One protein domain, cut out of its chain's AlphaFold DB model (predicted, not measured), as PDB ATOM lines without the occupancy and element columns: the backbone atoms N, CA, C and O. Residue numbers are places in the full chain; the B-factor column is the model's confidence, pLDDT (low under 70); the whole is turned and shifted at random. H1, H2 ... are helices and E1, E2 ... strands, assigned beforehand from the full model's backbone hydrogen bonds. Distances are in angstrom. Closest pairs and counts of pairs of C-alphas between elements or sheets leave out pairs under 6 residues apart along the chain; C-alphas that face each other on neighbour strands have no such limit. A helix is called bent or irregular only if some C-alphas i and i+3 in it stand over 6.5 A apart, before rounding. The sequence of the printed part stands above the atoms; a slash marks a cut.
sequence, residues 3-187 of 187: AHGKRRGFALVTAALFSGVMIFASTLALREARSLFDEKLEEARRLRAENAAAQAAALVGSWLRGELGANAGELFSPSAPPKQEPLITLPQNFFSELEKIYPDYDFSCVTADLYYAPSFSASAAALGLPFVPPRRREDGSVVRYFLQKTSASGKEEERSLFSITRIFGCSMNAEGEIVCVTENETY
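Overview. This is residues 3 to 187 of the 187 residues of an uncharacterized protein of Synergistes jonesii (UniProt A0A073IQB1). A twisted sheet of four strands, E1 to E4, curls round residues 45 to 70 of one very long helix, H1, while residues 3 to 41 of H1 stick out from this body as a free arm that makes much of the length. Two short helices, H2 and H3, only graze the sheet, and H4 belongs to the chain between E1 and E2. The printed part has 185 residues, with four named helices and four named strands in the order H1 H2 H3 E1 H4 E2 E3 E4. The sheet's order is E1 E2 E3 E4, antiparallel throughout, and the class is mixed, helices and strands. The whole is extended, with a radius of gyration of the C-alphas of 29.1 A and spans of 110 by 32 by 28 A.

Arrangement. The sheet has E1, residues 105 to 113, and E4, residues 178 to 186, as edge strands; E2, residues 142 to 154, and E3, residues 162 to 172, are inner strands. E1 and E2 are antiparallel at 163 degrees, with N 108 and O 151 within hydrogen-bond range at 3.0 A. E2, E3 and E4 form a meander, each strand the antiparallel neighbour of the one before. E2 and E3 are a hairpin, with N 148 and O 166 at 2.9 A; E3 and E4 are another, with N 169 and O 181 at 2.9 A. E4 bends by 50 degrees at residue 183. Residues 87 to 88 pair antiparallel with residues 111 to 112 of E1. H1, residues 3 to 70, is on one face of the sheet, which makes two layers, a helix and a sheet; its closest C-alphas to E2 are those of Ala 53 and Ala 152, 5.0 A apart. H3, residues 96 to 101, only grazes the sheet with its residues 96 to 99. H3 is close to H1 but not clearly touching, the closest C-alphas being those of Ala 56 and Leu 98, 7.3 A apart, at a shallow tilt of 25 degrees, opposite ways. H2, residues 72 to 75, only grazes the sheet. H4, residues 118 to 127, is only just not on the sheet, with 4 pairs of C-alphas within 10 A, and is apart from H1. In H1 and H3 every O i to N i+4 pair is within hydrogen-bond range, in H4 4 of 6 are, and H2 is too short for such a pair.

Along the chain. H1 measures 100.6 A from C-alpha 3 at (101.332, 102.905, 106.208) to C-alpha 70 at (114.421, 131.993, 201.567). E1 measures 26.8 A, E2 39.4 A, E3 31.9 A and E4 23.3 A, ending at C-alpha 186, (109.181, 110.642, 184.458). H2 measures 5.3 A, H3 9.1 A and H4 14.6 A; H4 is irregular, with C-alphas 119 and 122 7.5 A apart.

Size, cuts and confidence. The C-alphas of Ala 3 and Ser 79, the two farthest apart, are 109.7 A apart. Without residues 3 to 41, the body spans 50 by 34 by 27 A. The printed part has no cut. The links from H2 to H3, 20 residues, and from H4 to E2, 14 residues, are long. The mean pLDDT of the printed part is 84.8; residues 3 to 9, 72 to 73, 78, 157 to 160 and 183 to 187 are under 70.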
ATOM      1  N   ALA A   3     100.338 103.304 105.199       49.09
ATOM      2  CA  ALA A   3     101.332 102.905 106.208       49.09
ATOM      3  C   ALA A   3     101.755 104.043 107.166       49.09
ATOM      4  O   ALA A   3     102.059 103.790 108.331       49.09
ATOM      5  N   HIS A   4     101.720 105.302 106.711       47.62
ATOM      6  CA  HIS A   4     102.105 106.459 107.532       47.62
ATOM      7  C   HIS A   4     101.077 106.800 108.627       47.62
ATOM      8  O   HIS A   4     101.471 107.228 109.710       47.62
ATOM      9  N   GLY A   5      99.781 106.555 108.390       53.94
ATOM     10  CA  GLY A   5      98.718 106.774 109.384       53.94
ATOM     11  C   GLY A   5      98.765 105.784 110.556       53.94
ATOM     12  O   GLY A   5      98.611 106.188 111.704       53.94
ATOM     13  N   LYS A   6      99.082 104.505 110.290       55.47
ATOM     14  CA  LYS A   6      99.241 103.467 111.330       55.47
ATOM     15  C   LYS A   6     100.426 103.735 112.268       55.47
ATOM     16  O   LYS A   6     100.287 103.565 113.473       55.47
ATOM     17  N   ARG A   7     101.570 104.195 111.739       60.19
ATOM     18  CA  ARG A   7     102.751 104.547 112.557       60.19
ATOM     19  C   ARG A   7     102.519 105.782 113.434       60.19
ATOM     20  O   ARG A   7     102.955 105.789 114.579       60.19
ATOM     21  N   ARG A   8     101.805 106.796 112.927       61.03
ATOM     22  CA  ARG A   8     101.422 107.983 113.713       61.03
ATOM     23  C   ARG A   8     100.405 107.656 114.810       61.03
ATOM     24  O   ARG A   8     100.553 108.152 115.920       61.03
ATOM     25  N   GLY A   9      99.432 106.784 114.532       68.56
ATOM     26  CA  GLY A   9      98.486 106.294 115.541       68.56
ATOM     27  C   GLY A   9      99.167 105.492 116.653       68.56
ATOM     28  O   GLY A   9      98.888 105.718 117.825       68.56
ATOM     29  N   PHE A  10     100.123 104.624 116.304       71.62
ATOM     30  CA  PHE A  10     100.911 103.876 117.289       71.62
ATOM     31  C   PHE A  10     101.754 104.801 118.182       71.62
ATOM     32  O   PHE A  10     101.756 104.624 119.393       71.62
ATOM     33  N   ALA A  11     102.396 105.824 117.603       73.44
ATOM     34  CA  ALA A  11     103.163 106.821 118.355       73.44
ATOM     35  C   ALA A  11     102.293 107.671 119.305       73.44
ATOM     36  O   ALA A  11     102.731 108.019 120.397       73.44
ATOM     37  N   LEU A  12     101.057 107.991 118.908       75.44
ATOM     38  CA  LEU A  12     100.095 108.693 119.765       75.44
ATOM     39  C   LEU A  12      99.637 107.826 120.941       75.44
ATOM     40  O   LEU A  12      99.566 108.312 122.066       75.44
ATOM     41  N   VAL A  13      99.364 106.540 120.700       78.44
ATOM     42  CA  VAL A  13      98.960 105.598 121.755       78.44
ATOM     43  C   VAL A  13     100.101 105.346 122.738       78.44
ATOM     44  O   VAL A  13      99.869 105.357 123.945       78.44
ATOM     45  N   THR A  14     101.338 105.173 122.260       78.50
ATOM     46  CA  THR A  14     102.491 105.030 123.158       78.50
ATOM     47  C   THR A  14     102.742 106.307 123.953       78.50
ATOM     48  O   THR A  14     102.917 106.218 125.164       78.50
ATOM     49  N   ALA A  15     102.684 107.490 123.333       79.56
ATOM     50  CA  ALA A  15     102.813 108.761 124.053       79.56
ATOM     51  C   ALA A  15     101.723 108.938 125.128       79.56
ATOM     52  O   ALA A  15     102.032 109.343 126.247       79.56
ATOM     53  N   ALA A  16     100.472 108.572 124.827       81.94
ATOM     54  CA  ALA A  16      99.374 108.614 125.789       81.94
ATOM     55  C   ALA A  16      99.603 107.645 126.963       81.94
ATOM     56  O   ALA A  16      99.470 108.049 128.118       81.94
ATOM     57  N   LEU A  17     100.026 106.406 126.694       84.94
ATOM     58  CA  LEU A  17     100.366 105.429 127.734       84.94
ATOM     59  C   LEU A  17     101.520 105.913 128.619       84.94
ATOM     60  O   LEU A  17     101.398 105.875 129.840       84.94
ATOM     61  N   PHE A  18     102.599 106.433 128.028       82.38
ATOM     62  CA  PHE A  18     103.714 106.999 128.791       82.38
ATOM     63  C   PHE A  18     103.276 108.196 129.635       82.38
ATOM     64  O   PHE A  18     103.642 108.273 130.803       82.38
ATOM     65  N   SER A  19     102.447 109.093 129.096       84.31
ATOM     66  CA  SER A  19     101.919 110.222 129.873       84.31
ATOM     67  C   SER A  19     101.050 109.762 131.048       84.31
ATOM     68  O   SER A  19     101.215 110.265 132.156       84.31
ATOM     69  N   GLY A  20     100.200 108.749 130.850       86.81
ATOM     70  CA  GLY A  20      99.382 108.166 131.914       86.81
ATOM     71  C   GLY A  20     100.226 107.507 133.005       86.81
ATOM     72  O   GLY A  20      99.986 107.741 134.188       86.81
ATOM     73  N   VAL A  21     101.260 106.753 132.620       90.31
ATOM     74  CA  VAL A  21     102.215 106.147 133.563       90.31
ATOM     75  C   VAL A  21     102.976 107.221 134.340       90.31
ATOM     76  O   VAL A  21     103.116 107.098 135.553       90.31
ATOM     77  N   MET A  22     103.414 108.300 133.686       88.44
ATOM     78  CA  MET A  22     104.119 109.400 134.355       88.44
ATOM     79  C   MET A  22     103.218 110.152 135.338       88.44
ATOM     80  O   MET A  22     103.662 110.474 136.441       88.44
ATOM     81  N   ILE A  23     101.952 110.396 134.985       91.31
ATOM     82  CA  ILE A  23     100.977 111.009 135.898       91.31
ATOM     83  C   ILE A  23     100.743 110.092 137.101       91.31
ATOM     84  O   ILE A  23     100.802 110.557 138.235       91.31
ATOM     85  N   PHE A  24     100.541 108.793 136.872       90.12
ATOM     86  CA  PHE A  24     100.318 107.821 137.941       90.12
ATOM     87  C   PHE A  24     101.533 107.668 138.870       90.12
ATOM     88  O   PHE A  24     101.385 107.644 140.088       90.12
ATOM     89  N   ALA A  25     102.748 107.627 138.319       88.25
ATOM     90  CA  ALA A  25     103.972 107.604 139.115       88.25
ATOM     91  C   ALA A  25     104.138 108.898 139.932       88.25
ATOM     92  O   ALA A  25     104.509 108.846 141.102       88.25
ATOM     93  N   SER A  26     103.800 110.053 139.347       88.50
ATOM     94  CA  SER A  26     103.867 111.350 140.032       88.50
ATOM     95  C   SER A  26     102.861 111.449 141.180       88.50
ATOM     96  O   SER A  26     103.199 111.972 142.239       88.50
ATOM     97  N   THR A  27     101.635 110.937 141.013       91.50
ATOM     98  CA  THR A  27     100.630 110.942 142.090       91.50
ATOM     99  C   THR A  27     101.009 110.005 143.232       91.50
ATOM    100  O   THR A  27     100.794 110.358 144.391       91.50
ATOM    101  N   LEU A  28     101.615 108.853 142.931       90.94
ATOM    102  CA  LEU A  28     102.162 107.941 143.938       90.94
ATOM    103  C   LEU A  28     103.303 108.593 144.726       90.94
ATOM    104  O   LEU A  28     103.239 108.635 145.952       90.94
ATOM    105  N   ALA A  29     104.272 109.196 144.030       90.44
ATOM    106  CA  ALA A  29     105.382 109.907 144.663       90.44
ATOM    107  C   ALA A  29     104.904 111.089 145.525       90.44
ATOM    108  O   ALA A  29     105.398 111.288 146.631       90.44
ATOM    109  N   LEU A  30     103.904 111.851 145.063       91.19
ATOM    110  CA  LEU A  30     103.288 112.931 145.845       91.19
ATOM    111  C   LEU A  30     102.589 112.411 147.102       91.19
ATOM    112  O   LEU A  30     102.650 113.058 148.147       91.19
ATOM    113  N   ARG A  31     101.918 111.260 147.011       91.38
ATOM    114  CA  ARG A  31     101.242 110.647 148.156       91.38
ATOM    115  C   ARG A  31     102.244 110.169 149.202       91.38
ATOM    116  O   ARG A  31     102.044 110.465 150.375       91.38
ATOM    117  N   GLU A  32     103.308 109.490 148.780       91.44
ATOM    118  CA  GLU A  32     104.383 109.043 149.676       91.44
ATOM    119  C   GLU A  32     105.125 110.224 150.309       91.44
ATOM    120  O   GLU A  32     105.335 110.251 151.523       91.44
ATOM    121  N   ALA A  33     105.456 111.244 149.512       86.56
ATOM    122  CA  ALA A  33     106.072 112.461 150.023       86.56
ATOM    123  C   ALA A  33     105.176 113.117 151.078       86.56
ATOM    124  O   ALA A  33     105.654 113.451 152.157       86.56
ATOM    125  N   ARG A  34     103.871 113.249 150.807       88.62
ATOM    126  CA  ARG A  34     102.919 113.828 151.760       88.62
ATOM    127  C   ARG A  34     102.835 113.026 153.056       88.62
ATOM    128  O   ARG A  34     102.895 113.635 154.113       88.62
ATOM    129  N   SER A  35     102.780 111.693 152.989       90.00
ATOM    130  CA  SER A  35     102.777 110.872 154.208       90.00
ATOM    131  C   SER A  35     104.050 111.040 155.038       90.00
ATOM    132  O   SER A  35     103.963 111.141 156.256       90.00
ATOM    133  N   LEU A  36     105.218 111.131 154.391       90.38
ATOM    134  CA  LEU A  36     106.485 111.369 155.089       90.38
ATOM    135  C   LEU A  36     106.544 112.777 155.696       90.38
ATOM    136  O   LEU A  36     107.058 112.951 156.798       90.38
ATOM    137  N   PHE A  37     106.016 113.783 154.994       86.12
ATOM    138  CA  PHE A  37     105.910 115.140 155.527       86.12
ATOM    139  C   PHE A  37     104.996 115.197 156.748       86.12
ATOM    140  O   PHE A  37     105.385 115.801 157.743       86.12
ATOM    141  N   ASP A  38     103.829 114.556 156.692       86.50
ATOM    142  CA  ASP A  38     102.879 114.524 157.805       86.50
ATOM    143  C   ASP A  38     103.494 113.817 159.029       86.50
ATOM    144  O   ASP A  38     103.439 114.346 160.138       86.50
ATOM    145  N   GLU A  39     104.185 112.686 158.832       86.81
ATOM    146  CA  GLU A  39     104.903 111.977 159.904       86.81
ATOM    147  C   GLU A  39     105.995 112.849 160.546       86.81
ATOM    148  O   GLU A  39     106.074 112.964 161.772       86.81
ATOM    149  N   LYS A  40     106.823 113.515 159.733       86.62
ATOM    150  CA  LYS A  40     107.900 114.385 160.234       86.62
ATOM    151  C   LYS A  40     107.369 115.628 160.934       86.62
ATOM    152  O   LYS A  40     107.994 116.119 161.873       86.62
ATOM    153  N   LEU A  41     106.230 116.140 160.484       84.31
ATOM    154  CA  LEU A  41     105.554 117.266 161.107       84.31
ATOM    155  C   LEU A  41     105.025 116.887 162.498       84.31
ATOM    156  O   LEU A  41     105.206 117.661 163.437       84.31
ATOM    157  N   GLU A  42     104.439 115.697 162.651       82.75
ATOM    158  CA  GLU A  42     104.009 115.174 163.955       82.75
ATOM    159  C   GLU A  42     105.189 114.934 164.903       82.75
ATOM    160  O   GLU A  42     105.156 115.355 166.062       82.75
ATOM    161  N   GLU A  43     106.282 114.347 164.410       84.56
ATOM    162  CA  GLU A  43     107.508 114.160 165.195       84.56
ATOM    163  C   GLU A  43     108.077 115.506 165.676       84.56
ATOM    164  O   GLU A  43     108.398 115.673 166.856       84.56
ATOM    165  N   ALA A  44     108.129 116.508 164.793       84.56
ATOM    166  CA  ALA A  44     108.583 117.851 165.142       84.56
ATOM    167  C   ALA A  44     107.663 118.538 166.167       84.56
ATOM    168  O   ALA A  44     108.153 119.212 167.076       84.56
ATOM    169  N   ARG A  45     106.339 118.365 166.054       81.88
ATOM    170  CA  ARG A  45     105.359 118.892 167.022       81.88
ATOM    171  C   ARG A  45     105.544 118.272 168.397       81.88
ATOM    172  O   ARG A  45     105.595 118.999 169.389       81.88
ATOM    173  N   ARG A  46     105.700 116.949 168.448       83.69
ATOM    174  CA  ARG A  46     105.960 116.221 169.689       83.69
ATOM    175  C   ARG A  46     107.247 116.708 170.349       83.69
ATOM    176  O   ARG A  46     107.206 117.117 171.505       83.69
ATOM    177  N   LEU A  47     108.357 116.755 169.610       86.94
ATOM    178  CA  LEU A  47     109.639 117.251 170.129       86.94
ATOM    179  C   LEU A  47     109.544 118.698 170.628       86.94
ATOM    180  O   LEU A  47     110.181 119.065 171.617       86.94
ATOM    181  N   ARG A  48     108.733 119.534 169.970       87.88
ATOM    182  CA  ARG A  48     108.489 120.909 170.415       87.88
ATOM    183  C   ARG A  48     107.734 120.953 171.744       87.88
ATOM    184  O   ARG A  48     108.133 121.734 172.604       87.88
ATOM    185  N   ALA A  49     106.710 120.118 171.928       85.62
ATOM    186  CA  ALA A  49     105.971 120.004 173.188       85.62
ATOM    187  C   ALA A  49     106.860 119.477 174.329       85.62
ATOM    188  O   ALA A  49     106.865 120.044 175.421       85.62
ATOM    189  N   GLU A  50     107.668 118.450 174.048       89.06
ATOM    190  CA  GLU A  50     108.643 117.889 174.990       89.06
ATOM    191  C   GLU A  50     109.659 118.950 175.438       89.06
ATOM    192  O   GLU A  50     109.886 119.142 176.633       89.06
ATOM    193  N   ASN A  51     110.219 119.710 174.491       90.81
ATOM    194  CA  ASN A  51     111.174 120.776 174.790       90.81
ATOM    195  C   ASN A  51     110.521 121.934 175.567       90.81
ATOM    196  O   ASN A  51     111.092 122.422 176.543       90.81
ATOM    197  N   ALA A  52     109.302 122.338 175.194       91.25
ATOM    198  CA  ALA A  52     108.555 123.378 175.897       91.25
ATOM    199  C   ALA A  52     108.314 122.999 177.370       91.25
ATOM    200  O   ALA A  52     108.604 123.784 178.276       91.25
ATOM    201  N   ALA A  53     107.863 121.769 177.625       91.19
ATOM    202  CA  ALA A  53     107.675 121.259 178.978       91.19
ATOM    203  C   ALA A  53     108.999 121.111 179.745       91.19
ATOM    204  O   ALA A  53     109.051 121.429 180.932       91.19
ATOM    205  N   ALA A  54     110.081 120.682 179.086       91.31
ATOM    206  CA  ALA A  54     111.407 120.573 179.699       91.31
ATOM    207  C   ALA A  54     111.946 121.934 180.150       91.31
ATOM    208  O   ALA A  54     112.447 122.057 181.274       91.31
ATOM    209  N   GLN A  55     111.792 122.968 179.320       94.00
ATOM    210  CA  GLN A  55     112.163 124.336 179.679       94.00
ATOM    211  C   GLN A  55     111.291 124.879 180.812       94.00
ATOM    212  O   GLN A  55     111.828 125.431 181.773       94.00
ATOM    213  N   ALA A  56     109.974 124.655 180.762       93.75
ATOM    214  CA  ALA A  56     109.069 125.020 181.849       93.75
ATOM    215  C   ALA A  56     109.465 124.336 183.169       93.75
ATOM    216  O   ALA A  56     109.559 124.987 184.210       93.75
ATOM    217  N   ALA A  57     109.757 123.033 183.134       92.19
ATOM    218  CA  ALA A  57     110.132 122.260 184.313       92.19
ATOM    219  C   ALA A  57     111.478 122.719 184.893       92.19
ATOM    220  O   ALA A  57     111.646 122.756 186.115       92.19
ATOM    221  N   ALA A  58     112.443 123.071 184.036       91.56
ATOM    222  CA  ALA A  58     113.724 123.638 184.450       91.56
ATOM    223  C   ALA A  58     113.564 125.022 185.099       91.56
ATOM    224  O   ALA A  58     114.179 125.272 186.136       91.56
ATOM    225  N   LEU A  59     112.709 125.882 184.531       94.00
ATOM    226  CA  LEU A  59     112.407 127.214 185.057       94.00
ATOM    227  C   LEU A  59     111.726 127.147 186.430       94.00
ATOM    228  O   LEU A  59     112.153 127.813 187.370       94.00
ATOM    229  N   VAL A  60     110.697 126.310 186.582       93.38
ATOM    230  CA  VAL A  60     110.038 126.124 187.886       93.38
ATOM    231  C   VAL A  60     111.010 125.518 188.902       93.38
ATOM    232  O   VAL A  60     111.047 125.950 190.051       93.38
ATOM    233  N   GLY A  61     111.847 124.565 188.482       89.88
ATOM    234  CA  GLY A  61     112.826 123.939 189.371       89.88
ATOM    235  C   GLY A  61     113.902 124.910 189.871       89.88
ATOM    236  O   GLY A  61     114.351 124.789 191.011       89.88
ATOM    237  N   SER A  62     114.327 125.880 189.053       88.75
ATOM    238  CA  SER A  62     115.261 126.924 189.498       88.75
ATOM    239  C   SER A  62     114.594 127.924 190.440       88.75
ATOM    240  O   SER A  62     115.192 128.263 191.461       88.75
ATOM    241  N   TRP A  63     113.356 128.330 190.148       91.81
ATOM    242  CA  TRP A  63     112.569 129.203 191.021       91.81
ATOM    243  C   TRP A  63     112.335 128.578 192.398       91.81
ATOM    244  O   TRP A  63     112.647 129.201 193.412       91.81
ATOM    245  N   LEU A  64     111.883 127.322 192.449       89.38
ATOM    246  CA  LEU A  64     111.583 126.655 193.714       89.38
ATOM    247  C   LEU A  64     112.817 126.540 194.614       89.38
ATOM    248  O   LEU A  64     112.707 126.713 195.823       89.38
ATOM    249  N   ARG A  65     114.006 126.287 194.052       85.38
ATOM    250  CA  ARG A  65     115.249 126.290 194.843       85.38
ATOM    251  C   ARG A  65     115.501 127.645 195.511       85.38
ATOM    252  O   ARG A  65     115.943 127.668 196.657       85.38
ATOM    253  N   GLY A  66     115.186 128.745 194.827       85.88
ATOM    254  CA  GLY A  66     115.234 130.091 195.404       85.88
ATOM    255  C   GLY A  66     114.222 130.281 196.538       85.88
ATOM    256  O   GLY A  66     114.597 130.737 197.617       85.88
ATOM    257  N   GLU A  67     112.971 129.860 196.332       86.50
ATOM    258  CA  GLU A  67     111.901 129.958 197.343       86.50
ATOM    259  C   GLU A  67     112.182 129.132 198.599       86.50
ATOM    260  O   GLU A  67     111.951 129.580 199.727       86.50
ATOM    261  N   LEU A  68     112.705 127.917 198.423       84.69
ATOM    262  CA  LEU A  68     113.106 127.072 199.541       84.69
ATOM    263  C   LEU A  68     114.264 127.719 200.307       84.69
ATOM    264  O   LEU A  68     114.246 127.707 201.537       84.69
ATOM    265  N   GLY A  69     115.233 128.319 199.601       79.44
ATOM    266  CA  GLY A  69     116.387 129.000 200.203       79.44
ATOM    267  C   GLY A  69     115.985 130.152 201.121       79.44
ATOM    268  O   GLY A  69     116.547 130.300 202.203       79.44
ATOM    269  N   ALA A  70     114.955 130.912 200.742       76.19
ATOM    270  CA  ALA A  70     114.421 131.993 201.567       76.19
ATOM    271  C   ALA A  70     113.750 131.499 202.868       76.19
ATOM    272  O   ALA A  70     113.712 132.237 203.851       76.19
ATOM    273  N   ASN A  71     113.251 130.256 202.898       71.38
ATOM    274  CA  ASN A  71     112.425 129.706 203.983       71.38
ATOM    275  C   ASN A  71     113.068 128.503 204.709       71.38
ATOM    276  O   ASN A  71     112.384 127.751 205.407       71.38
ATOM    277  N   ALA A  72     114.379 128.301 204.553       67.44
ATOM    278  CA  ALA A  72     115.075 127.072 204.942       67.44
ATOM    279  C   ALA A  72     114.917 126.698 206.433       67.44
ATOM    280  O   ALA A  72     114.649 125.542 206.771       67.44
ATOM    281  N   GLY A  73     115.037 127.674 207.337       65.00
ATOM    282  CA  GLY A  73     115.113 127.417 208.781       65.00
ATOM    283  C   GLY A  73     113.869 126.751 209.384       65.00
ATOM    284  O   GLY A  73     113.991 125.900 210.261       65.00
ATOM    285  N   GLU A  74     112.672 127.094 208.903       70.00
ATOM    286  CA  GLU A  74     111.414 126.509 209.392       70.00
ATOM    287  C   GLU A  74     111.113 125.167 208.713       70.00
ATOM    288  O   GLU A  74     110.539 124.252 209.307       70.00
ATOM    289  N   LEU A  75     111.525 125.038 207.452       72.62
ATOM    290  CA  LEU A  75     111.112 123.943 206.596       72.62
ATOM    291  C   LEU A  75     111.866 122.642 206.895       72.62
ATOM    292  O   LEU A  75     111.258 121.575 206.896       72.62
ATOM    293  N   PHE A  76     113.170 122.711 207.170       75.00
ATOM    294  CA  PHE A  76     114.027 121.524 207.335       75.00
ATOM    295  C   PHE A  76     114.209 121.083 208.795       75.00
ATOM    296  O   PHE A  76     115.043 120.223 209.082       75.00
ATOM    297  N   SER A  77     113.420 121.621 209.732       75.12
ATOM    298  CA  SER A  77     113.453 121.151 211.120       75.12
ATOM    299  C   SER A  77     112.911 119.712 211.231       75.12
ATOM    300  O   SER A  77     111.815 119.440 210.734       75.12
ATOM    301  N   PRO A  78     113.601 118.783 211.931       67.56
ATOM    302  CA  PRO A  78     113.105 117.422 212.160       67.56
ATOM    303  C   PRO A  78     111.766 117.364 212.910       67.56
ATOM    304  O   PRO A  78     111.061 116.362 212.836       67.56
ATOM    305  N   SER A  79     111.436 118.416 213.661       77.56
ATOM    306  CA  SER A  79     110.189 118.558 214.416       77.56
ATOM    307  C   SER A  79     109.131 119.388 213.686       77.56
ATOM    308  O   SER A  79     108.069 119.641 214.257       77.56
ATOM    309  N   ALA A  80     109.397 119.821 212.446       80.06
ATOM    310  CA  ALA A  80     108.416 120.548 211.654       80.06
ATOM    311  C   ALA A  80     107.160 119.678 211.474       80.06
ATOM    312  O   ALA A  80     107.288 118.519 211.075       80.06
ATOM    313  N   PRO A  81     105.952 120.195 211.756       87.31
ATOM    314  CA  PRO A  81     104.723 119.441 211.554       87.31
ATOM    315  C   PRO A  81     104.419 119.253 210.055       87.31
ATOM    316  O   PRO A  81     104.950 119.988 209.212       87.31
ATOM    317  N   PRO A  82     103.537 118.297 209.701       89.88
ATOM    318  CA  PRO A  82     103.033 118.165 208.338       89.88
ATOM    319  C   PRO A  82     102.376 119.464 207.858       89.88
ATOM    320  O   PRO A  82     101.640 120.111 208.611       89.88
ATOM    321  N   LYS A  83     102.599 119.834 206.595       90.38
ATOM    322  CA  LYS A  83     101.997 121.037 206.009       90.38
ATOM    323  C   LYS A  83     100.494 120.842 205.819       90.38
ATOM    324  O   LYS A  83     100.063 119.882 205.183       90.38
ATOM    325  N   GLN A  84      99.692 121.761 206.358       90.69
ATOM    326  CA  GLN A  84      98.242 121.762 206.119       90.69
ATOM    327  C   GLN A  84      97.915 122.149 204.673       90.69
ATOM    328  O   GLN A  84      97.064 121.522 204.050       90.69
ATOM    329  N   GLU A  85      98.648 123.124 204.137       90.31
ATOM    330  CA  GLU A  85      98.577 123.569 202.746       90.31
ATOM    331  C   GLU A  85      99.920 123.259 202.070       90.31
ATOM    332  O   GLU A  85     100.868 124.037 202.179       90.31
ATOM    333  N   PRO A  86     100.062 122.074 201.450       92.06
ATOM    334  CA  PRO A  86     101.334 121.640 200.875       92.06
ATOM    335  C   PRO A  86     101.582 122.162 199.458       92.06
ATOM    336  O   PRO A  86     102.678 121.975 198.936       92.06
ATOM    337  N   LEU A  87     100.578 122.766 198.815       93.44
ATOM    338  CA  LEU A  87     100.696 123.283 197.455       93.44
ATOM    339  C   LEU A  87     101.456 124.608 197.454       93.44
ATOM    340  O   LEU A  87     101.092 125.550 198.155       93.44
ATOM    341  N   ILE A  88     102.490 124.683 196.625       92.06
ATOM    342  CA  ILE A  88     103.318 125.874 196.466       92.06
ATOM    343  C   ILE A  88     102.869 126.574 195.187       92.06
ATOM    344  O   ILE A  88     102.981 126.026 194.088       92.06
ATOM    345  N   THR A  89     102.317 127.775 195.345       91.25
ATOM    346  CA  THR A  89     101.732 128.536 194.236       91.25
ATOM    347  C   THR A  89     102.817 129.310 193.498       91.25
ATOM    348  O   THR A  89     103.636 129.983 194.120       91.25
ATOM    349  N   LEU A  90     102.808 129.226 192.167       92.19
ATOM    350  CA  LEU A  90     103.693 130.022 191.323       92.19
ATOM    351  C   LEU A  90     103.280 131.502 191.314       92.19
ATOM    352  O   LEU A  90     102.087 131.806 191.407       92.19
ATOM    353  N   PRO A  91     104.232 132.433 191.125       92.94
ATOM    354  CA  PRO A  91     103.924 133.833 190.875       92.94
ATOM    355  C   PRO A  91     102.962 134.011 189.696       92.94
ATOM    356  O   PRO A  91     102.965 133.237 188.735       92.94
ATOM    357  N   GLN A  92     102.163 135.079 189.725       91.12
ATOM    358  CA  GLN A  92     101.360 135.443 188.558       91.12
ATOM    359  C   GLN A  92     102.263 135.694 187.347       91.12
ATOM    360  O   GLN A  92     103.332 136.290 187.469       91.12
ATOM    361  N   ASN A  93     101.806 135.262 186.170       91.62
ATOM    362  CA  ASN A  93     102.518 135.415 184.898       91.62
ATOM    363  C   ASN A  93     103.910 134.750 184.870       91.62
ATOM    364  O   ASN A  93     104.763 135.154 184.077       91.62
ATOM    365  N   PHE A  94     104.138 133.722 185.700       94.56
ATOM    366  CA  PHE A  94     105.421 133.016 185.791       94.56
ATOM    367  C   PHE A  94     105.934 132.507 184.434       94.56
ATOM    368  O   PHE A  94     107.126 132.593 184.149       94.56
ATOM    369  N   PHE A  95     105.036 132.026 183.572       95.88
ATOM    370  CA  PHE A  95     105.389 131.485 182.259       95.88
ATOM    371  C   PHE A  95     105.366 132.513 181.121       95.88
ATOM    372  O   PHE A  95     105.630 132.143 179.983       95.88
ATOM    373  N   SER A  96     105.128 133.799 181.395       94.56
ATOM    374  CA  SER A  96     104.925 134.818 180.349       94.56
ATOM    375  C   SER A  96     106.078 134.943 179.343       94.56
ATOM    376  O   SER A  96     105.838 135.120 178.151       94.56
ATOM    377  N   GLU A  97     107.338 134.817 179.770       93.94
ATOM    378  CA  GLU A  97     108.478 134.802 178.839       93.94
ATOM    379  C   GLU A  97     108.527 133.516 178.003       93.94
ATOM    380  O   GLU A  97     108.862 133.550 176.820       93.94
ATOM    381  N   LEU A  98     108.145 132.381 178.592       93.44
ATOM    382  CA  LEU A  98     108.094 131.096 177.898       93.44
ATOM    383  C   LEU A  98     106.960 131.075 176.862       93.44
ATOM    384  O   LEU A  98     107.146 130.576 175.757       93.44
ATOM    385  N   GLU A  99     105.825 131.694 177.177       93.56
ATOM    386  CA  GLU A  99     104.689 131.887 176.271       93.56
ATOM    387  C   GLU A  99     105.052 132.758 175.059       93.56
ATOM    388  O   GLU A  99     104.526 132.538 173.973       93.56
ATOM    389  N   LYS A 100     106.002 133.699 175.176       93.56
ATOM    390  CA  LYS A 100     106.517 134.436 174.004       93.56
ATOM    391  C   LYS A 100     107.327 133.539 173.063       93.56
ATOM    392  O   LYS A 100     107.316 133.753 171.854       93.56
ATOM    393  N   ILE A 101     108.040 132.553 173.610       93.06
ATOM    394  CA  ILE A 101     108.859 131.595 172.847       93.06
ATOM    395  C   ILE A 101     107.975 130.487 172.244       93.06
ATOM    396  O   ILE A 101     108.199 130.029 171.119       93.06
ATOM    397  N   TYR A 102     106.943 130.084 172.983       91.38
ATOM    398  CA  TYR A 102     105.995 129.027 172.644       91.38
ATOM    399  C   TYR A 102     104.553 129.568 172.654       91.38
ATOM    400  O   TYR A 102     103.760 129.171 173.506       91.38
ATOM    401  N   PRO A 103     104.184 130.445 171.700       90.06
ATOM    402  CA  PRO A 103     102.882 131.122 171.705       90.06
ATOM    403  C   PRO A 103     101.693 130.167 171.575       90.06
ATOM    404  O   PRO A 103     100.605 130.469 172.068       90.06
ATOM    405  N   ASP A 104     101.915 129.005 170.962       89.44
ATOM    406  CA  ASP A 104     100.897 127.979 170.721       89.44
ATOM    407  C   ASP A 104     100.665 127.051 171.922       89.44
ATOM    408  O   ASP A 104      99.850 126.132 171.827       89.44
ATOM    409  N   TYR A 105     101.383 127.257 173.031       89.44
ATOM    410  CA  TYR A 105     101.313 126.410 174.218       89.44
ATOM    411  C   TYR A 105     100.851 127.200 175.443       89.44
ATOM    412  O   TYR A 105     101.190 128.371 175.614       89.44
ATOM    413  N   ASP A 106     100.098 126.518 176.296       91.50
ATOM    414  CA  ASP A 106      99.804 126.919 177.665       91.50
ATOM    415  C   ASP A 106     100.640 126.084 178.630       91.50
ATOM    416  O   ASP A 106     100.852 124.882 178.428       91.50
ATOM    417  N   PHE A 107     101.101 126.726 179.698       93.31
ATOM    418  CA  PHE A 107     101.948 126.103 180.704       93.31
ATOM    419  C   PHE A 107     101.238 126.049 182.046       93.31
ATOM    420  O   PHE A 107     100.613 127.008 182.493       93.31
ATOM    421  N   SER A 108     101.372 124.918 182.726       92.88
ATOM    422  CA  SER A 108     100.890 124.765 184.093       92.88
ATOM    423  C   SER A 108     101.891 123.984 184.921       92.88
ATOM    424  O   SER A 108     102.668 123.175 184.408       92.88
ATOM    425  N   CYS A 109     101.888 124.227 186.226       93.88
ATOM    426  CA  CYS A 109     102.671 123.423 187.137       93.88
ATOM    427  C   CYS A 109     101.979 123.280 188.484       93.88
ATOM    428  O   CYS A 109     101.482 124.252 189.048       93.88
ATOM    429  N   VAL A 110     101.991 122.055 188.999       93.56
ATOM    430  CA  VAL A 110     101.635 121.737 190.377       93.56
ATOM    431  C   VAL A 110     102.923 121.401 191.113       93.56
ATOM    432  O   VAL A 110     103.626 120.467 190.728       93.56
ATOM    433  N   THR A 111     103.218 122.157 192.166       94.44
ATOM    434  CA  THR A 111     104.337 121.895 193.076       94.44
ATOM    435  C   THR A 111     103.778 121.612 194.461       94.44
ATOM    436  O   THR A 111     102.940 122.372 194.947       94.44
ATOM    437  N   ALA A 112     104.221 120.527 195.092       94.19
ATOM    438  CA  ALA A 112     103.731 120.118 196.400       94.19
ATOM    439  C   ALA A 112     104.847 119.608 197.311       94.19
ATOM    440  O   ALA A 112     105.720 118.854 196.878       94.19
ATOM    441  N   ASP A 113     104.765 119.971 198.589       93.31
ATOM    442  CA  ASP A 113     105.472 119.301 199.679       93.31
ATOM    443  C   ASP A 113     104.814 117.941 199.956       93.31
ATOM    444  O   ASP A 113     103.607 117.856 200.193       93.31
ATOM    445  N   LEU A 114     105.598 116.864 199.917       93.88
ATOM    446  CA  LEU A 114     105.088 115.504 200.107       93.88
ATOM    447  C   LEU A 114     104.858 115.151 201.580       93.88
ATOM    448  O   LEU A 114     104.269 114.109 201.878       93.88
ATOM    449  N   TYR A 115     105.258 116.023 202.508       93.25
ATOM    450  CA  TYR A 115     104.944 115.898 203.923       93.25
ATOM    451  C   TYR A 115     103.733 116.754 204.311       93.25
ATOM    452  O   TYR A 115     103.836 117.797 204.964       93.25
ATOM    453  N   TYR A 116     102.555 116.287 203.904       94.12
ATOM    454  CA  TYR A 116     101.282 116.971 204.121       94.12
ATOM    455  C   TYR A 116     100.443 116.368 205.251       94.12
ATOM    456  O   TYR A 116     100.557 115.192 205.600       94.12
ATOM    457  N   ALA A 117      99.574 117.187 205.839       95.00
ATOM    458  CA  ALA A 117      98.678 116.772 206.909       95.00
ATOM    459  C   ALA A 117      97.597 115.793 206.405       95.00
ATOM    460  O   ALA A 117      97.167 115.884 205.252       95.00
ATOM    461  N   PRO A 118      97.074 114.897 207.268       94.56
ATOM    462  CA  PRO A 118      96.013 113.959 206.890       94.56
ATOM    463  C   PRO A 118      94.758 114.624 206.307       94.56
ATOM    464  O   PRO A 118      94.091 114.029 205.464       94.56
ATOM    465  N   SER A 119      94.460 115.868 206.698       95.44
ATOM    466  CA  SER A 119      93.358 116.665 206.142       95.44
ATOM    467  C   SER A 119      93.478 116.909 204.631       95.44
ATOM    468  O   SER A 119      92.460 117.068 203.965       95.44
ATOM    469  N   PHE A 120      94.692 116.886 204.072       95.69
ATOM    470  CA  PHE A 120      94.940 117.071 202.641       95.69
ATOM    471  C   PHE A 120      94.906 115.755 201.838       95.69
ATOM    472  O   PHE A 120      94.916 115.778 200.609       95.69
ATOM    473  N   SER A 121      94.817 114.596 202.499       93.00
ATOM    474  CA  SER A 121      94.944 113.271 201.861       93.00
ATOM    475  C   SER A 121      94.001 113.035 200.672       93.00
ATOM    476  O   SER A 121      94.428 112.470 199.667       93.00
ATOM    477  N   ALA A 122      92.752 113.506 200.739       93.62
ATOM    478  CA  ALA A 122      91.797 113.389 199.634       93.62
ATOM    479  C   ALA A 122      92.234 114.194 198.395       93.62
ATOM    480  O   ALA A 122      92.158 113.698 197.270       93.62
ATOM    481  N   SER A 123      92.750 115.408 198.602       93.88
ATOM    482  CA  SER A 123      93.284 116.249 197.524       93.88
ATOM    483  C   SER A 123      94.583 115.672 196.964       93.88
ATOM    484  O   SER A 123      94.765 115.628 195.749       93.88
ATOM    485  N   ALA A 124      95.457 115.153 197.833       92.25
ATOM    486  CA  ALA A 124      96.668 114.450 197.423       92.25
ATOM    487  C   ALA A 124      96.353 113.241 196.534       92.25
ATOM    488  O   ALA A 124      96.975 113.086 195.487       92.25
ATOM    489  N   ALA A 125      95.348 112.436 196.892       92.44
ATOM    490  CA  ALA A 125      94.915 111.298 196.085       92.44
ATOM    491  C   ALA A 125      94.403 111.727 194.699       92.44
ATOM    492  O   ALA A 125      94.784 111.122 193.699       92.44
ATOM    493  N   ALA A 126      93.609 112.801 194.621       91.06
ATOM    494  CA  ALA A 126      93.128 113.347 193.346       91.06
ATOM    495  C   ALA A 126      94.267 113.872 192.451       91.06
ATOM    496  O   ALA A 126      94.180 113.798 191.226       91.06
ATOM    497  N   LEU A 127      95.344 114.379 193.057       88.94
ATOM    498  CA  LEU A 127      96.528 114.893 192.364       88.94
ATOM    499  C   LEU A 127      97.615 113.827 192.125       88.94
ATOM    500  O   LEU A 127      98.616 114.120 191.473       88.94
ATOM    501  N   GLY A 128      97.439 112.605 192.638       89.56
ATOM    502  CA  GLY A 128      98.442 111.538 192.568       89.56
ATOM    503  C   GLY A 128      99.702 111.811 193.399       89.56
ATOM    504  O   GLY A 128     100.777 111.325 193.054       89.56
ATOM    505  N   LEU A 129      99.596 112.603 194.469       90.75
ATOM    506  CA  LEU A 129     100.713 112.948 195.347       90.75
ATOM    507  C   LEU A 129     100.928 111.844 196.396       90.75
ATOM    508  O   LEU A 129      99.994 111.533 197.140       90.75
ATOM    509  N   PRO A 130     102.132 111.252 196.496       92.31
ATOM    510  CA  PRO A 130     102.447 110.308 197.560       92.31
ATOM    511  C   PRO A 130     102.792 111.040 198.863       92.31
ATOM    512  O   PRO A 130     103.394 112.109 198.846       92.31
ATOM    513  N   PHE A 131     102.481 110.430 200.008       92.62
ATOM    514  CA  PHE A 131     102.932 110.940 201.303       92.62
ATOM    515  C   PHE A 131     104.361 110.468 201.581       92.62
ATOM    516  O   PHE A 131     104.623 109.261 201.585       92.62
ATOM    517  N   VAL A 132     105.273 111.401 201.857       91.25
ATOM    518  CA  VAL A 132     106.671 111.091 202.178       91.25
ATOM    519  C   VAL A 132     107.122 111.912 203.391       91.25
ATOM    520  O   VAL A 132     107.272 113.129 203.281       91.25
ATOM    521  N   PRO A 133     107.360 111.282 204.558       87.94
ATOM    522  CA  PRO A 133     107.860 111.994 205.726       87.94
ATOM    523  C   PRO A 133     109.331 112.409 205.547       87.94
ATOM    524  O   PRO A 133     110.076 111.721 204.836       87.94
ATOM    525  N   PRO A 134     109.784 113.485 206.219       87.62
ATOM    526  CA  PRO A 134     111.179 113.886 206.198       87.62
ATOM    527  C   PRO A 134     112.079 112.770 206.731       87.62
ATOM    528  O   PRO A 134     111.729 112.067 207.682       87.62
ATOM    529  N   ARG A 135     113.257 112.612 206.128       86.44
ATOM    530  CA  ARG A 135     114.237 111.590 206.518       86.44
ATOM    531  C   ARG A 135     115.492 112.236 207.061       86.44
ATOM    532  O   ARG A 135     116.020 113.160 206.454       86.44
ATOM    533  N   ARG A 136     116.004 111.720 208.174       84.94
ATOM    534  CA  ARG A 136     117.292 112.152 208.721       84.94
ATOM    535  C   ARG A 136     118.422 111.338 208.096       84.94
ATOM    536  O   ARG A 136     118.322 110.114 208.035       84.94
ATOM    537  N   ARG A 137     119.471 112.012 207.636       83.12
ATOM    538  CA  ARG A 137     120.708 111.394 207.145       83.12
ATOM    539  C   ARG A 137     121.699 111.167 208.286       83.12
ATOM    540  O   ARG A 137     121.538 111.698 209.385       83.12
ATOM    541  N   GLU A 138     122.727 110.370 208.007       82.00
ATOM    542  CA  GLU A 138     123.810 110.052 208.951       82.00
ATOM    543  C   GLU A 138     124.603 111.295 209.382       82.00
ATOM    544  O   GLU A 138     125.020 111.390 210.532       82.00
ATOM    545  N   ASP A 139     124.728 112.284 208.493       77.75
ATOM    546  CA  ASP A 139     125.341 113.594 208.762       77.75
ATOM    547  C   ASP A 139     124.459 114.525 209.624       77.75
ATOM    548  O   ASP A 139     124.846 115.648 209.940       77.75
ATOM    549  N   GLY A 140     123.268 114.068 210.024       76.94
ATOM    550  CA  GLY A 140     122.314 114.816 210.835       76.94
ATOM    551  C   GLY A 140     121.375 115.728 210.045       76.94
ATOM    552  O   GLY A 140     120.414 116.215 210.650       76.94
ATOM    553  N   SER A 141     121.589 115.911 208.735       80.00
ATOM    554  CA  SER A 141     120.719 116.709 207.861       80.00
ATOM    555  C   SER A 141     119.348 116.053 207.668       80.00
ATOM    556  O   SER A 141     119.179 114.835 207.803       80.00
ATOM    557  N   VAL A 142     118.340 116.870 207.360       85.00
ATOM    558  CA  VAL A 142     116.978 116.408 207.071       85.00
ATOM    559  C   VAL A 142     116.695 116.571 205.590       85.00
ATOM    560  O   VAL A 142     116.821 117.665 205.044       85.00
ATOM    561  N   VAL A 143     116.266 115.483 204.957       88.44
ATOM    562  CA  VAL A 143     115.753 115.469 203.590       88.44
ATOM    563  C   VAL A 143     114.243 115.628 203.628       88.44
ATOM    564  O   VAL A 143     113.544 114.830 204.257       88.44
ATOM    565  N   ARG A 144     113.741 116.636 202.921       89.88
ATOM    566  CA  ARG A 144     112.327 116.836 202.607       89.88
ATOM    567  C   ARG A 144     112.077 116.604 201.130       89.88
ATOM    568  O   ARG A 144     112.928 116.909 200.302       89.88
ATOM    569  N   TYR A 145     110.897 116.096 200.818       91.31
ATOM    570  CA  TYR A 145     110.551 115.659 199.478       91.31
ATOM    571  C   TYR A 145     109.475 116.533 198.866       91.31
ATOM    572  O   TYR A 145     108.486 116.860 199.517       91.31
ATOM    573  N   PHE A 146     109.658 116.851 197.592       92.56
ATOM    574  CA  PHE A 146     108.712 117.634 196.816       92.56
ATOM    575  C   PHE A 146     108.420 116.928 195.504       92.56
ATOM    576  O   PHE A 146     109.287 116.255 194.938       92.56
ATOM    577  N   LEU A 147     107.199 117.114 195.013       94.00
ATOM    578  CA  LEU A 147     106.809 116.724 193.669       94.00
ATOM    579  C   LEU A 147     106.494 117.970 192.863       94.00
ATOM    580  O   LEU A 147     105.782 118.863 193.322       94.00
ATOM    581  N   GLN A 148     107.001 117.992 191.640       93.94
ATOM    582  CA  GLN A 148     106.697 119.007 190.653       93.94
ATOM    583  C   GLN A 148     106.193 118.324 189.388       93.94
ATOM    584  O   GLN A 148     106.913 117.545 188.764       93.94
ATOM    585  N   LYS A 149     104.954 118.622 189.009       93.50
ATOM    586  CA  LYS A 149     104.355 118.196 187.747       93.50
ATOM    587  C   LYS A 149     104.183 119.424 186.876       93.50
ATOM    588  O   LYS A 149     103.366 120.284 187.198       93.50
ATOM    589  N   THR A 150     104.967 119.531 185.815       93.56
ATOM    590  CA  THR A 150     104.917 120.648 184.867       93.56
ATOM    591  C   THR A 150     104.392 120.149 183.534       93.56
ATOM    592  O   THR A 150     104.886 119.148 183.023       93.56
ATOM    593  N   SER A 151     103.417 120.849 182.969       91.62
ATOM    594  CA  SER A 151     102.770 120.472 181.719       91.62
ATOM    595  C   SER A 151     102.843 121.601 180.702       91.62
ATOM    596  O   SER A 151     102.691 122.769 181.062       91.62
ATOM    597  N   ALA A 152     103.015 121.226 179.438       91.56
ATOM    598  CA  ALA A 152     102.784 122.082 178.282       91.56
ATOM    599  C   ALA A 152     101.648 121.474 177.449       91.56
ATOM    600  O   ALA A 152     101.700 120.292 177.097       91.56
ATOM    601  N   SER A 153     100.621 122.264 177.153       88.25
ATOM    602  CA  SER A 153      99.465 121.855 176.346       88.25
ATOM    603  C   SER A 153      99.307 122.776 175.149       88.25
ATOM    604  O   SER A 153      99.345 123.992 175.311       88.25
ATOM    605  N   GLY A 154      99.127 122.221 173.952       85.12
ATOM    606  CA  GLY A 154      98.825 123.028 172.774       85.12
ATOM    607  C   GLY A 154      97.436 123.666 172.868       85.12
ATOM    608  O   GLY A 154      96.489 123.033 173.327       85.12
ATOM    609  N   LYS A 155      97.314 124.916 172.411       81.75
ATOM    610  CA  LYS A 155      96.071 125.711 172.460       81.75
ATOM    611  C   LYS A 155      94.978 125.255 171.487       81.75
ATOM    612  O   LYS A 155      93.819 125.612 171.661       81.75
ATOM    613  N   GLU A 156      95.329 124.499 170.451       76.00
ATOM    614  CA  GLU A 156      94.351 123.899 169.531       76.00
ATOM    615  C   GLU A 156      93.956 122.492 170.010       76.00
ATOM    616  O   GLU A 156      94.829 121.728 170.425       76.00
ATOM    617  N   GLU A 157      92.660 122.158 169.903       52.91
ATOM    618  CA  GLU A 157      91.931 121.041 170.555       52.91
ATOM    619  C   GLU A 157      92.524 119.618 170.424       52.91
ATOM    620  O   GLU A 157      92.053 118.707 171.100       52.91
ATOM    621  N   GLU A 158      93.583 119.400 169.641       53.72
ATOM    622  CA  GLU A 158      94.232 118.085 169.471       53.72
ATOM    623  C   GLU A 158      95.744 118.056 169.761       53.72
ATOM    624  O   GLU A 158      96.408 117.043 169.538       53.72
ATOM    625  N   ARG A 159      96.352 119.135 170.263       58.06
ATOM    626  CA  ARG A 159      97.821 119.244 170.250       58.06
ATOM    627  C   ARG A 159      98.470 118.866 171.578       58.06
ATOM    628  O   ARG A 159      98.669 119.705 172.448       58.06
ATOM    629  N   SER A 160      98.852 117.590 171.677       62.81
ATOM    630  CA  SER A 160      99.934 117.056 172.527       62.81
ATOM    631  C   SER A 160     100.059 117.689 173.922       62.81
ATOM    632  O   SER A 160     100.779 118.673 174.105       62.81
ATOM    633  N   LEU A 161      99.419 117.085 174.925       80.00
ATOM    634  CA  LEU A 161      99.780 117.329 176.318       80.00
ATOM    635  C   LEU A 161     101.071 116.566 176.611       80.00
ATOM    636  O   LEU A 161     101.099 115.341 176.496       80.00
ATOM    637  N   PHE A 162     102.111 117.278 177.028       87.50
ATOM    638  CA  PHE A 162     103.298 116.650 177.587       87.50
ATOM    639  C   PHE A 162     103.495 117.128 179.016       87.50
ATOM    640  O   PHE A 162     103.380 118.323 179.297       87.50
ATOM    641  N   SER A 163     103.771 116.195 179.924       88.88
ATOM    642  CA  SER A 163     103.944 116.501 181.337       88.88
ATOM    643  C   SER A 163     105.195 115.846 181.882       88.88
ATOM    644  O   SER A 163     105.319 114.631 181.842       88.88
ATOM    645  N   ILE A 164     106.067 116.644 182.480       90.12
ATOM    646  CA  ILE A 164     107.235 116.156 183.202       90.12
ATOM    647  C   ILE A 164     106.886 116.137 184.681       90.12
ATOM    648  O   ILE A 164     106.506 117.162 185.253       90.12
ATOM    649  N   THR A 165     107.031 114.970 185.303       91.56
ATOM    650  CA  THR A 165     106.897 114.825 186.756       91.56
ATOM    651  C   THR A 165     108.262 114.544 187.360       91.56
ATOM    652  O   THR A 165     108.960 113.619 186.949       91.56
ATOM    653  N   ARG A 166     108.647 115.352 188.345       90.69
ATOM    654  CA  ARG A 166     109.899 115.226 189.090       90.69
ATOM    655  C   ARG A 166     109.600 115.075 190.565       90.69
ATOM    656  O   ARG A 166     108.813 115.842 191.116       90.69
ATOM    657  N   ILE A 167     110.276 114.128 191.199       90.31
ATOM    658  CA  ILE A 167     110.380 114.048 192.653       90.31
ATOM    659  C   ILE A 167     111.828 114.340 193.014       90.31
ATOM    660  O   ILE A 167     112.751 113.724 192.476       90.31
ATOM    661  N   PHE A 168     112.032 115.285 193.920       89.06
ATOM    662  CA  PHE A 168     113.360 115.643 194.402       89.06
ATOM    663  C   PHE A 168     113.366 115.751 195.921       89.06
ATOM    664  O   PHE A 168     112.406 116.210 196.546       89.06
ATOM    665  N   GLY A 169     114.473 115.295 196.499       89.19
ATOM    666  CA  GLY A 169     114.790 115.465 197.905       89.19
ATOM    667  C   GLY A 169     115.655 116.705 198.080       89.19
ATOM    668  O   GLY A 169     116.709 116.815 197.456       89.19
ATOM    669  N   CYS A 170     115.232 117.631 198.927       88.62
ATOM    670  CA  CYS A 170     116.029 118.774 199.347       88.62
ATOM    671  C   CYS A 170     116.504 118.575 200.782       88.62
ATOM    672  O   CYS A 170     115.746 118.105 201.626       88.62
ATOM    673  N   SER A 171     117.742 118.953 201.071       86.75
ATOM    674  CA  SER A 171     118.306 118.961 202.420       86.75
ATOM    675  C   SER A 171     119.101 120.230 202.653       86.75
ATOM    676  O   SER A 171     119.751 120.717 201.732       86.75
ATOM    677  N   MET A 172     119.092 120.722 203.886       82.19
ATOM    678  CA  MET A 172     119.962 121.813 204.310       82.19
ATOM    679  C   MET A 172     121.296 121.244 204.815       82.19
ATOM    680  O   MET A 172     121.286 120.317 205.631       82.19
ATOM    681  N   ASN A 173     122.423 121.757 204.316       76.06
ATOM    682  CA  ASN A 173     123.758 121.394 204.804       76.06
ATOM    683  C   ASN A 173     124.097 122.128 206.119       76.06
ATOM    684  O   ASN A 173     123.293 122.904 206.645       76.06
ATOM    685  N   ALA A 174     125.278 121.853 206.677       71.19
ATOM    686  CA  ALA A 174     125.730 122.453 207.934       71.19
ATOM    687  C   ALA A 174     125.933 123.977 207.825       71.19
ATOM    688  O   ALA A 174     125.818 124.689 208.821       71.19
ATOM    689  N   GLU A 175     126.194 124.470 206.615       72.38
ATOM    690  CA  GLU A 175     126.356 125.881 206.270       72.38
ATOM    691  C   GLU A 175     125.016 126.616 206.069       72.38
ATOM    692  O   GLU A 175     125.004 127.836 205.906       72.38
ATOM    693  N   GLY A 176     123.882 125.906 206.116       71.50
ATOM    694  CA  GLY A 176     122.545 126.477 205.919       71.50
ATOM    695  C   GLY A 176     122.105 126.584 204.453       71.50
ATOM    696  O   GLY A 176     121.037 127.129 204.173       71.50
ATOM    697  N   GLU A 177     122.885 126.059 203.512       77.75
ATOM    698  CA  GLU A 177     122.545 126.007 202.091       77.75
ATOM    699  C   GLU A 177     121.643 124.809 201.782       77.75
ATOM    700  O   GLU A 177     121.805 123.711 202.318       77.75
ATOM    701  N   ILE A 178     120.698 125.000 200.861       81.69
ATOM    702  CA  ILE A 178     119.807 123.931 200.412       81.69
ATOM    703  C   ILE A 178     120.388 123.240 199.188       81.69
ATOM    704  O   ILE A 178     120.576 123.843 198.132       81.69
ATOM    705  N   VAL A 179     120.549 121.929 199.307       83.44
ATOM    706  CA  VAL A 179     120.913 121.036 198.214       83.44
ATOM    707  C   VAL A 179     119.686 120.216 197.835       83.44
ATOM    708  O   VAL A 179     119.187 119.439 198.646       83.44
ATOM    709  N   CYS A 180     119.206 120.371 196.600       83.94
ATOM    710  CA  CYS A 180     118.115 119.570 196.045       83.94
ATOM    711  C   CYS A 180     118.651 118.588 195.002       83.94
ATOM    712  O   CYS A 180     119.323 118.993 194.054       83.94
ATOM    713  N   VAL A 181     118.318 117.310 195.164       82.25
ATOM    714  CA  VAL A 181     118.707 116.223 194.262       82.25
ATOM    715  C   VAL A 181     117.445 115.598 193.680       82.25
ATOM    716  O   VAL A 181     116.550 115.191 194.422       82.25
ATOM    717  N   THR A 182     117.369 115.524 192.352       75.94
ATOM    718  CA  THR A 182     116.294 114.805 191.658       75.94
ATOM    719  C   THR A 182     116.451 113.313 191.910       75.94
ATOM    720  O   THR A 182     117.475 112.736 191.554       75.94
ATOM    721  N   GLU A 183     115.451 112.696 192.538       67.75
ATOM    722  CA  GLU A 183     115.459 111.259 192.824       67.75
ATOM    723  C   GLU A 183     114.744 110.458 191.737       67.75
ATOM    724  O   GLU A 183     115.171 109.352 191.431       67.75
ATOM    725  N   ASN A 184     113.689 111.014 191.133       66.88
ATOM    726  CA  ASN A 184     112.971 110.397 190.019       66.88
ATOM    727  C   ASN A 184     112.465 111.460 189.037       66.88
ATOM    728  O   ASN A 184     111.928 112.490 189.449       66.88
ATOM    729  N   GLU A 185     112.586 111.172 187.743       62.19
ATOM    730  CA  GLU A 185     112.034 111.977 186.652       62.19
ATOM    731  C   GLU A 185     111.294 111.059 185.676       62.19
ATOM    732  O   GLU A 185     111.843 110.060 185.210       62.19
ATOM    733  N   THR A 186     110.032 111.380 185.399       67.00
ATOM    734  CA  THR A 186     109.181 110.642 184.458       67.00
ATOM    735  C   THR A 186     108.646 111.587 183.388       67.00
ATOM    736  O   THR A 186     108.204 112.695 183.720       67.00
ATOM    737  N   TYR A 187     108.684 111.114 182.141       51.47
ATOM    738  CA  TYR A 187     108.289 111.801 180.909       51.47
ATOM    739  C   TYR A 187     106.931 111.306 180.408       51.47
ATOM    740  O   TYR A 187     106.692 110.081 180.526       51.47
TER     741      TYR A 187